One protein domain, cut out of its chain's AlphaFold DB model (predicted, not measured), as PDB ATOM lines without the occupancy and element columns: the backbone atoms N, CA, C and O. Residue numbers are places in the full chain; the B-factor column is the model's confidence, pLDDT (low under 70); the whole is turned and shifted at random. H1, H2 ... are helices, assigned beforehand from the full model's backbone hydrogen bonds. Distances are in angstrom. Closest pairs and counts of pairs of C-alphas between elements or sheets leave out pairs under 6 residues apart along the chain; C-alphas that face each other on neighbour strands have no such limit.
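This is residues 272 to 330 of the 336 residues of the protein "Flagellar inner arm dynein 1 heavy chain alpha" of Reticulomyxa filosa (UniProt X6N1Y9). Helices H2 and H3 pack together at a steep angle, and H1 and H4 sit loosely to one side of this pair. The 59 printed residues hold four named helices, H1 to H4 in chain order, and no named strand: all helix. The whole is compact, radius of gyration of the C-alphas 10.7 A, spanning 28 by 27 by 17 A.

Start at H1, residues 273 to 281; it is close but not clearly touching H3, residues 311 to 317, closest C-alphas Lys 280 and Arg 315, 6.1 A. H2, residues 287 to 299, touches H3, closest C-alphas Leu 297 and Ala 314, 5.8 A, at a steep tilt of 50 degrees, the same way. H4, residues 323 to 328, is apart from H2. In H1 to H4 every O i to N i+4 pair is within hydrogen-bond range.

Find C-alpha 273 at (-48.435, -136.587, 0.849); H1 runs 13.0 A from there, H2 18.3 A, H3 9.8 A. H4 runs 8.9 A to C-alpha 328 at (-50.009, -126.059, 8.719).

The printed part has no cut. The link H2 to H3 is long; residues 283 and 301 to 309 have pLDDT under 70.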
ATOM      1  N   ARG A 272     -46.272-136.817   5.257       75.19
ATOM      2  CA  ARG A 272     -45.999-136.735   3.817       75.19
ATOM      3  C   ARG A 272     -47.277-136.941   3.004       75.19
ATOM      4  O   ARG A 272     -48.282-137.459   3.490       75.19
ATOM      5  N   LYS A 273     -47.262-136.501   1.741       73.12
ATOM      6  CA  LYS A 273     -48.435-136.587   0.849       73.12
ATOM      7  C   LYS A 273     -48.808-138.038   0.537       73.12
ATOM      8  O   LYS A 273     -49.981-138.331   0.318       73.12
ATOM      9  N   GLU A 274     -47.821-138.924   0.545       75.88
ATOM     10  CA  GLU A 274     -47.971-140.354   0.307       75.88
ATOM     11  C   GLU A 274     -48.763-141.020   1.443       75.88
ATOM     12  O   GLU A 274     -49.710-141.756   1.172       75.88
ATOM     13  N   ASP A 275     -48.474-140.662   2.700       76.56
ATOM     14  CA  ASP A 275     -49.137-141.224   3.886       76.56
ATOM     15  C   ASP A 275     -50.648-140.853   3.919       76.56
ATOM     16  O   ASP A 275     -51.500-141.645   4.323       76.56
ATOM     17  N   ILE A 276     -51.020-139.668   3.410       74.88
ATOM     18  CA  ILE A 276     -52.428-139.231   3.263       74.88
ATOM     19  C   ILE A 276     -53.128-139.976   2.114       74.88
ATOM     20  O   ILE A 276     -54.316-140.306   2.204       74.88
ATOM     21  N   ALA A 277     -52.403-140.260   1.028       72.94
ATOM     22  CA  ALA A 277     -52.933-141.016  -0.101       72.94
ATOM     23  C   ALA A 277     -53.244-142.473   0.285       72.94
ATOM     24  O   ALA A 277     -54.260-143.004  -0.165       72.94
ATOM     25  N   GLU A 278     -52.447-143.087   1.167       75.56
ATOM     26  CA  GLU A 278     -52.733-144.414   1.730       75.56
ATOM     27  C   GLU A 278     -54.045-144.426   2.528       75.56
ATOM     28  O   GLU A 278     -54.908-145.276   2.297       75.56
ATOM     29  N   ILE A 279     -54.252-143.436   3.404       75.69
ATOM     30  CA  ILE A 279     -55.473-143.321   4.220       75.69
ATOM     31  C   ILE A 279     -56.721-143.131   3.338       75.69
ATOM     32  O   ILE A 279     -57.782-143.686   3.629       75.69
ATOM     33  N   LYS A 280     -56.600-142.413   2.213       72.12
ATOM     34  CA  LYS A 280     -57.692-142.179   1.248       72.12
ATOM     35  C   LYS A 280     -58.163-143.446   0.516       72.12
ATOM     36  O   LYS A 280     -59.313-143.492   0.052       72.12
ATOM     37  N   VAL A 281     -57.295-144.446   0.359       75.00
ATOM     38  CA  VAL A 281     -57.587-145.703  -0.363       75.00
ATOM     39  C   VAL A 281     -58.265-146.740   0.545       75.00
ATOM     40  O   VAL A 281     -58.900-147.671   0.050       75.00
ATOM     41  N   LEU A 282     -58.220-146.559   1.867       74.94
ATOM     42  CA  LEU A 282     -58.890-147.446   2.816       74.94
ATOM     43  C   LEU A 282     -60.421-147.346   2.680       74.94
ATOM     44  O   LEU A 282     -61.033-146.341   3.040       74.94
ATOM     45  N   ASN A 283     -61.057-148.425   2.206       67.94
ATOM     46  CA  ASN A 283     -62.521-148.517   2.109       67.94
ATOM     47  C   ASN A 283     -63.208-148.528   3.490       67.94
ATOM     48  O   ASN A 283     -64.359-148.112   3.592       67.94
ATOM     49  N   ASN A 284     -62.513-148.979   4.546       73.38
ATOM     50  CA  ASN A 284     -62.992-148.946   5.932       73.38
ATOM     51  C   ASN A 284     -61.819-148.757   6.928       73.38
ATOM     52  O   ASN A 284     -61.150-149.738   7.268       73.38
ATOM     53  N   PRO A 285     -61.509-147.524   7.372       73.12
ATOM     54  CA  PRO A 285     -60.428-147.264   8.328       73.12
ATOM     55  C   PRO A 285     -60.782-147.752   9.745       73.12
ATOM     56  O   PRO A 285     -61.952-147.829  10.119       73.12
ATOM     57  N   LYS A 286     -59.765-148.037  10.574       78.94
ATOM     58  CA  LYS A 286     -59.963-148.323  12.010       78.94
ATOM     59  C   LYS A 286     -60.609-147.120  12.713       78.94
ATOM     60  O   LYS A 286     -60.331-145.974  12.365       78.94
ATOM     61  N   GLU A 287     -61.410-147.386  13.744       77.75
ATOM     62  CA  GLU A 287     -62.235-146.389  14.446       77.75
ATOM     63  C   GLU A 287     -61.441-145.166  14.944       77.75
ATOM     64  O   GLU A 287     -61.869-144.030  14.751       77.75
ATOM     65  N   ALA A 288     -60.226-145.374  15.463       78.38
ATOM     66  CA  ALA A 288     -59.341-144.289  15.894       78.38
ATOM     67  C   ALA A 288     -58.974-143.309  14.759       78.38
ATOM     68  O   ALA A 288     -58.990-142.098  14.958       78.38
ATOM     69  N   VAL A 289     -58.695-143.813  13.551       78.38
ATOM     70  CA  VAL A 289     -58.343-142.979  12.385       78.38
ATOM     71  C   VAL A 289     -59.573-142.225  11.884       78.38
ATOM     72  O   VAL A 289     -59.499-141.035  11.589       78.38
ATOM     73  N   LYS A 290     -60.727-142.900  11.859       77.88
ATOM     74  CA  LYS A 290     -62.008-142.297  11.478       77.88
ATOM     75  C   LYS A 290     -62.361-141.118  12.391       77.88
ATOM     76  O   LYS A 290     -62.714-140.058  11.886       77.88
ATOM     77  N   ASN A 291     -62.204-141.272  13.705       79.44
ATOM     78  CA  ASN A 291     -62.511-140.221  14.678       79.44
ATOM     79  C   ASN A 291     -61.575-139.013  14.543       79.44
ATOM     80  O   ASN A 291     -62.053-137.884  14.543       79.44
ATOM     81  N   VAL A 292     -60.268-139.225  14.339       80.62
ATOM     82  CA  VAL A 292     -59.312-138.123  14.120       80.62
ATOM     83  C   VAL A 292     -59.639-137.348  12.838       80.62
ATOM     84  O   VAL A 292     -59.697-136.121  12.863       80.62
ATOM     85  N   CYS A 293     -59.925-138.037  11.729       74.50
ATOM     86  CA  CYS A 293     -60.309-137.385  10.473       74.50
ATOM     87  C   CYS A 293     -61.637-136.616  10.585       74.50
ATOM     88  O   CYS A 293     -61.770-135.540  10.005       74.50
ATOM     89  N   LEU A 294     -62.598-137.125  11.362       75.62
ATOM     90  CA  LEU A 294     -63.847-136.421  11.666       75.62
ATOM     91  C   LEU A 294     -63.622-135.192  12.567       75.62
ATOM     92  O   LEU A 294     -64.238-134.153  12.347       75.62
ATOM     93  N   CYS A 295     -62.716-135.260  13.548       77.50
ATOM     94  CA  CYS A 295     -62.329-134.099  14.357       77.50
ATOM     95  C   CYS A 295     -61.683-133.001  13.501       77.50
ATOM     96  O   CYS A 295     -62.012-131.829  13.667       77.50
ATOM     97  N   VAL A 296     -60.816-133.371  12.553       76.12
ATOM     98  CA  VAL A 296     -60.219-132.424  11.596       76.12
ATOM     99  C   VAL A 296     -61.287-131.811  10.683       76.12
ATOM    100  O   VAL A 296     -61.256-130.602  10.456       76.12
ATOM    101  N   LEU A 297     -62.273-132.603  10.238       74.56
ATOM    102  CA  LEU A 297     -63.422-132.114   9.467       74.56
ATOM    103  C   LEU A 297     -64.227-131.049  10.226       74.56
ATOM    104  O   LEU A 297     -64.567-130.017   9.652       74.56
ATOM    105  N   ASN A 298     -64.470-131.267  11.520       74.81
ATOM    106  CA  ASN A 298     -65.205-130.332  12.373       74.81
ATOM    107  C   ASN A 298     -64.406-129.068  12.725       74.81
ATOM    108  O   ASN A 298     -64.957-127.972  12.727       74.81
ATOM    109  N   LEU A 299     -63.111-129.204  13.024       74.75
ATOM    110  CA  LEU A 299     -62.257-128.074  13.411       74.75
ATOM    111  C   LEU A 299     -61.852-127.207  12.213       74.75
ATOM    112  O   LEU A 299     -61.597-126.011  12.371       74.75
ATOM    113  N   ARG A 300     -61.784-127.788  11.006       71.62
ATOM    114  CA  ARG A 300     -61.395-127.067   9.793       71.62
ATOM    115  C   ARG A 300     -62.151-127.541   8.542       71.62
ATOM    116  O   ARG A 300     -61.537-128.135   7.657       71.62
ATOM    117  N   PRO A 301     -63.447-127.214   8.396       68.19
ATOM    118  CA  PRO A 301     -64.193-127.526   7.179       68.19
ATOM    119  C   PRO A 301     -63.625-126.757   5.968       68.19
ATOM    120  O   PRO A 301     -63.320-125.567   6.067       68.19
ATOM    121  N   SER A 302     -63.497-127.424   4.810       60.72
ATOM    122  CA  SER A 302     -63.026-126.811   3.545       60.72
ATOM    123  C   SER A 302     -64.081-125.881   2.903       60.72
ATOM    124  O   SER A 302     -63.795-125.179   1.937       60.72
ATOM    125  N   GLY A 303     -65.298-125.839   3.470       62.31
ATOM    126  CA  GLY A 303     -66.437-125.041   2.996       62.31
ATOM    127  C   GLY A 303     -67.239-125.686   1.859       62.31
ATOM    128  O   GLY A 303     -68.248-125.128   1.442       62.31
ATOM    129  N   THR A 304     -66.811-126.852   1.370       58.94
ATOM    130  CA  THR A 304     -67.378-127.569   0.213       58.94
ATOM    131  C   THR A 304     -68.041-128.906   0.567       58.94
ATOM    132  O   THR A 304     -68.467-129.623  -0.332       58.94
ATOM    133  N   GLU A 305     -68.103-129.269   1.848       61.69
ATOM    134  CA  GLU A 305     -68.464-130.614   2.316       61.69
ATOM    135  C   GLU A 305     -69.518-130.550   3.423       61.69
ATOM    136  O   GLU A 305     -69.386-129.756   4.358       61.69
ATOM    137  N   ASP A 306     -70.531-131.417   3.347       60.66
ATOM    138  CA  ASP A 306     -71.537-131.568   4.395       60.66
ATOM    139  C   ASP A 306     -70.992-132.430   5.540       60.66
ATOM    140  O   ASP A 306     -70.738-133.628   5.399       60.66
ATOM    141  N   VAL A 307     -70.854-131.819   6.718       61.47
ATOM    142  CA  VAL A 307     -70.327-132.456   7.942       61.47
ATOM    143  C   VAL A 307     -71.116-133.725   8.328       61.47
ATOM    144  O   VAL A 307     -70.568-134.651   8.928       61.47
ATOM    145  N   ASN A 308     -72.387-133.812   7.919       61.91
ATOM    146  CA  ASN A 308     -73.291-134.932   8.199       61.91
ATOM    147  C   ASN A 308     -72.993-136.209   7.392       61.91
ATOM    148  O   ASN A 308     -73.505-137.272   7.744       61.91
ATOM    149  N   GLU A 309     -72.163-136.147   6.345       63.53
ATOM    150  CA  GLU A 309     -71.804-137.331   5.549       63.53
ATOM    151  C   GLU A 309     -70.636-138.141   6.160       63.53
ATOM    152  O   GLU A 309     -70.273-139.225   5.695       63.53
ATOM    153  N   GLY A 310     -70.052-137.666   7.263       73.44
ATOM    154  CA  GLY A 310     -69.064-138.411   8.036       73.44
ATOM    155  C   GLY A 310     -67.777-138.714   7.254       73.44
ATOM    156  O   GLY A 310     -67.032-137.812   6.874       73.44
ATOM    157  N   TRP A 311     -67.455-139.999   7.056       72.62
ATOM    158  CA  TRP A 311     -66.186-140.417   6.431       72.62
ATOM    159  C   TRP A 311     -66.071-140.001   4.959       72.62
ATOM    160  O   TRP A 311     -64.963-139.754   4.487       72.62
ATOM    161  N   THR A 312     -67.183-139.898   4.226       73.12
ATOM    162  CA  THR A 312     -67.155-139.478   2.815       73.12
ATOM    163  C   THR A 312     -66.761-138.010   2.674       73.12
ATOM    164  O   THR A 312     -65.930-137.705   1.820       73.12
ATOM    165  N   ALA A 313     -67.243-137.142   3.567       73.94
ATOM    166  CA  ALA A 313     -66.820-135.745   3.662       73.94
ATOM    167  C   ALA A 313     -65.335-135.631   4.048       73.94
ATOM    168  O   ALA A 313     -64.551-135.029   3.322       73.94
ATOM    169  N   ALA A 314     -64.887-136.334   5.095       72.62
ATOM    170  CA  ALA A 314     -63.468-136.335   5.477       72.62
ATOM    171  C   ALA A 314     -62.540-136.842   4.347       72.62
ATOM    172  O   ALA A 314     -61.420-136.354   4.177       72.62
ATOM    173  N   ARG A 315     -63.008-137.805   3.541       72.81
ATOM    174  CA  ARG A 315     -62.295-138.306   2.356       72.81
ATOM    175  C   ARG A 315     -62.213-137.264   1.237       72.81
ATOM    176  O   ARG A 315     -61.191-137.225   0.546       72.81
ATOM    177  N   ALA A 316     -63.255-136.455   1.049       74.69
ATOM    178  CA  ALA A 316     -63.248-135.337   0.111       74.69
ATOM    179  C   ALA A 316     -62.232-134.264   0.543       74.69
ATOM    180  O   ALA A 316     -61.409-133.862  -0.284       74.69
ATOM    181  N   MET A 317     -62.154-133.955   1.844       74.88
ATOM    182  CA  MET A 317     -61.243-132.933   2.378       74.88
ATOM    183  C   MET A 317     -59.777-133.249   2.095       74.88
ATOM    184  O   MET A 317     -58.992-132.380   1.709       74.88
ATOM    185  N   MET A 318     -59.406-134.519   2.276       73.19
ATOM    186  CA  MET A 318     -58.053-135.015   2.016       73.19
ATOM    187  C   MET A 318     -57.701-135.027   0.518       73.19
ATOM    188  O   MET A 318     -56.540-135.218   0.160       73.19
ATOM    189  N   GLY A 319     -58.684-134.851  -0.371       71.38
ATOM    190  CA  GLY A 319     -58.497-134.785  -1.819       71.38
ATOM    191  C   GLY A 319     -57.983-133.441  -2.334       71.38
ATOM    192  O   GLY A 319     -57.461-133.388  -3.448       71.38
ATOM    193  N   ASP A 320     -58.087-132.378  -1.539       76.44
ATOM    194  CA  ASP A 320     -57.663-131.044  -1.944       76.44
ATOM    195  C   ASP A 320     -56.135-130.903  -1.986       76.44
ATOM    196  O   ASP A 320     -55.428-131.152  -1.007       76.44
ATOM    197  N   ALA A 321     -55.609-130.369  -3.093       70.19
ATOM    198  CA  ALA A 321     -54.168-130.175  -3.298       70.19
ATOM    199  C   ALA A 321     -53.494-129.282  -2.232       70.19
ATOM    200  O   ALA A 321     -52.293-129.405  -1.983       70.19
ATOM    201  N   ASN A 322     -54.274-128.412  -1.580       74.69
ATOM    202  CA  ASN A 322     -53.822-127.477  -0.547       74.69
ATOM    203  C   ASN A 322     -54.136-127.945   0.889       74.69
ATOM    204  O   ASN A 322     -53.906-127.186   1.830       74.69
ATOM    205  N   PHE A 323     -54.642-129.168   1.085       76.56
ATOM    206  CA  PHE A 323     -55.064-129.686   2.394       76.56
ATOM    207  C   PHE A 323     -53.961-129.593   3.466       76.56
ATOM    208  O   PHE A 323     -54.147-128.935   4.488       76.56
ATOM    209  N   LEU A 324     -52.771-130.136   3.185       75.69
ATOM    210  CA  LEU A 324     -51.598-130.068   4.073       75.69
ATOM    211  C   LEU A 324     -51.180-128.628   4.406       75.69
ATOM    212  O   LEU A 324     -50.889-128.304   5.554       75.69
ATOM    213  N   GLN A 325     -51.183-127.742   3.409       75.50
ATOM    214  CA  GLN A 325     -50.792-126.346   3.606       75.50
ATOM    215  C   GLN A 325     -51.810-125.584   4.469       75.50
ATOM    216  O   GLN A 325     -51.433-124.684   5.219       75.50
ATOM    217  N   ARG A 326     -53.097-125.945   4.388       77.31
ATOM    218  CA  ARG A 326     -54.159-125.365   5.220       77.31
ATOM    219  C   ARG A 326     -54.110-125.865   6.661       77.31
ATOM    220  O   ARG A 326     -54.362-125.063   7.552       77.31
ATOM    221  N   LEU A 327     -53.737-127.125   6.884       77.06
ATOM    222  CA  LEU A 327     -53.494-127.655   8.228       77.06
ATOM    223  C   LEU A 327     -52.301-126.961   8.905       77.06
ATOM    224  O   LEU A 327     -52.403-126.549  10.054       77.06
ATOM    225  N   GLN A 328     -51.198-126.741   8.181       76.00
ATOM    226  CA  GLN A 328     -50.009-126.059   8.719       76.00
ATOM    227  C   GLN A 328     -50.212-124.559   8.992       76.00
ATOM    228  O   GLN A 328     -49.475-123.976   9.787       76.00
ATOM    229  N   LYS A 329     -51.172-123.922   8.314       76.06
ATOM    230  CA  LYS A 329     -51.522-122.501   8.479       76.06
ATOM    231  C   LYS A 329     -52.738-122.279   9.383       76.06
ATOM    232  O   LYS A 329     -53.262-121.166   9.424       76.06
ATOM    233  N   PHE A 330     -53.230-123.314  10.056       76.00
ATOM    234  CA  PHE A 330     -54.357-123.166  10.963       76.00
ATOM    235  C   PHE A 330     -53.928-122.364  12.200       76.00
ATOM    236  O   PHE A 330     -53.053-122.788  12.949       76.00
TER     237      PHE A 330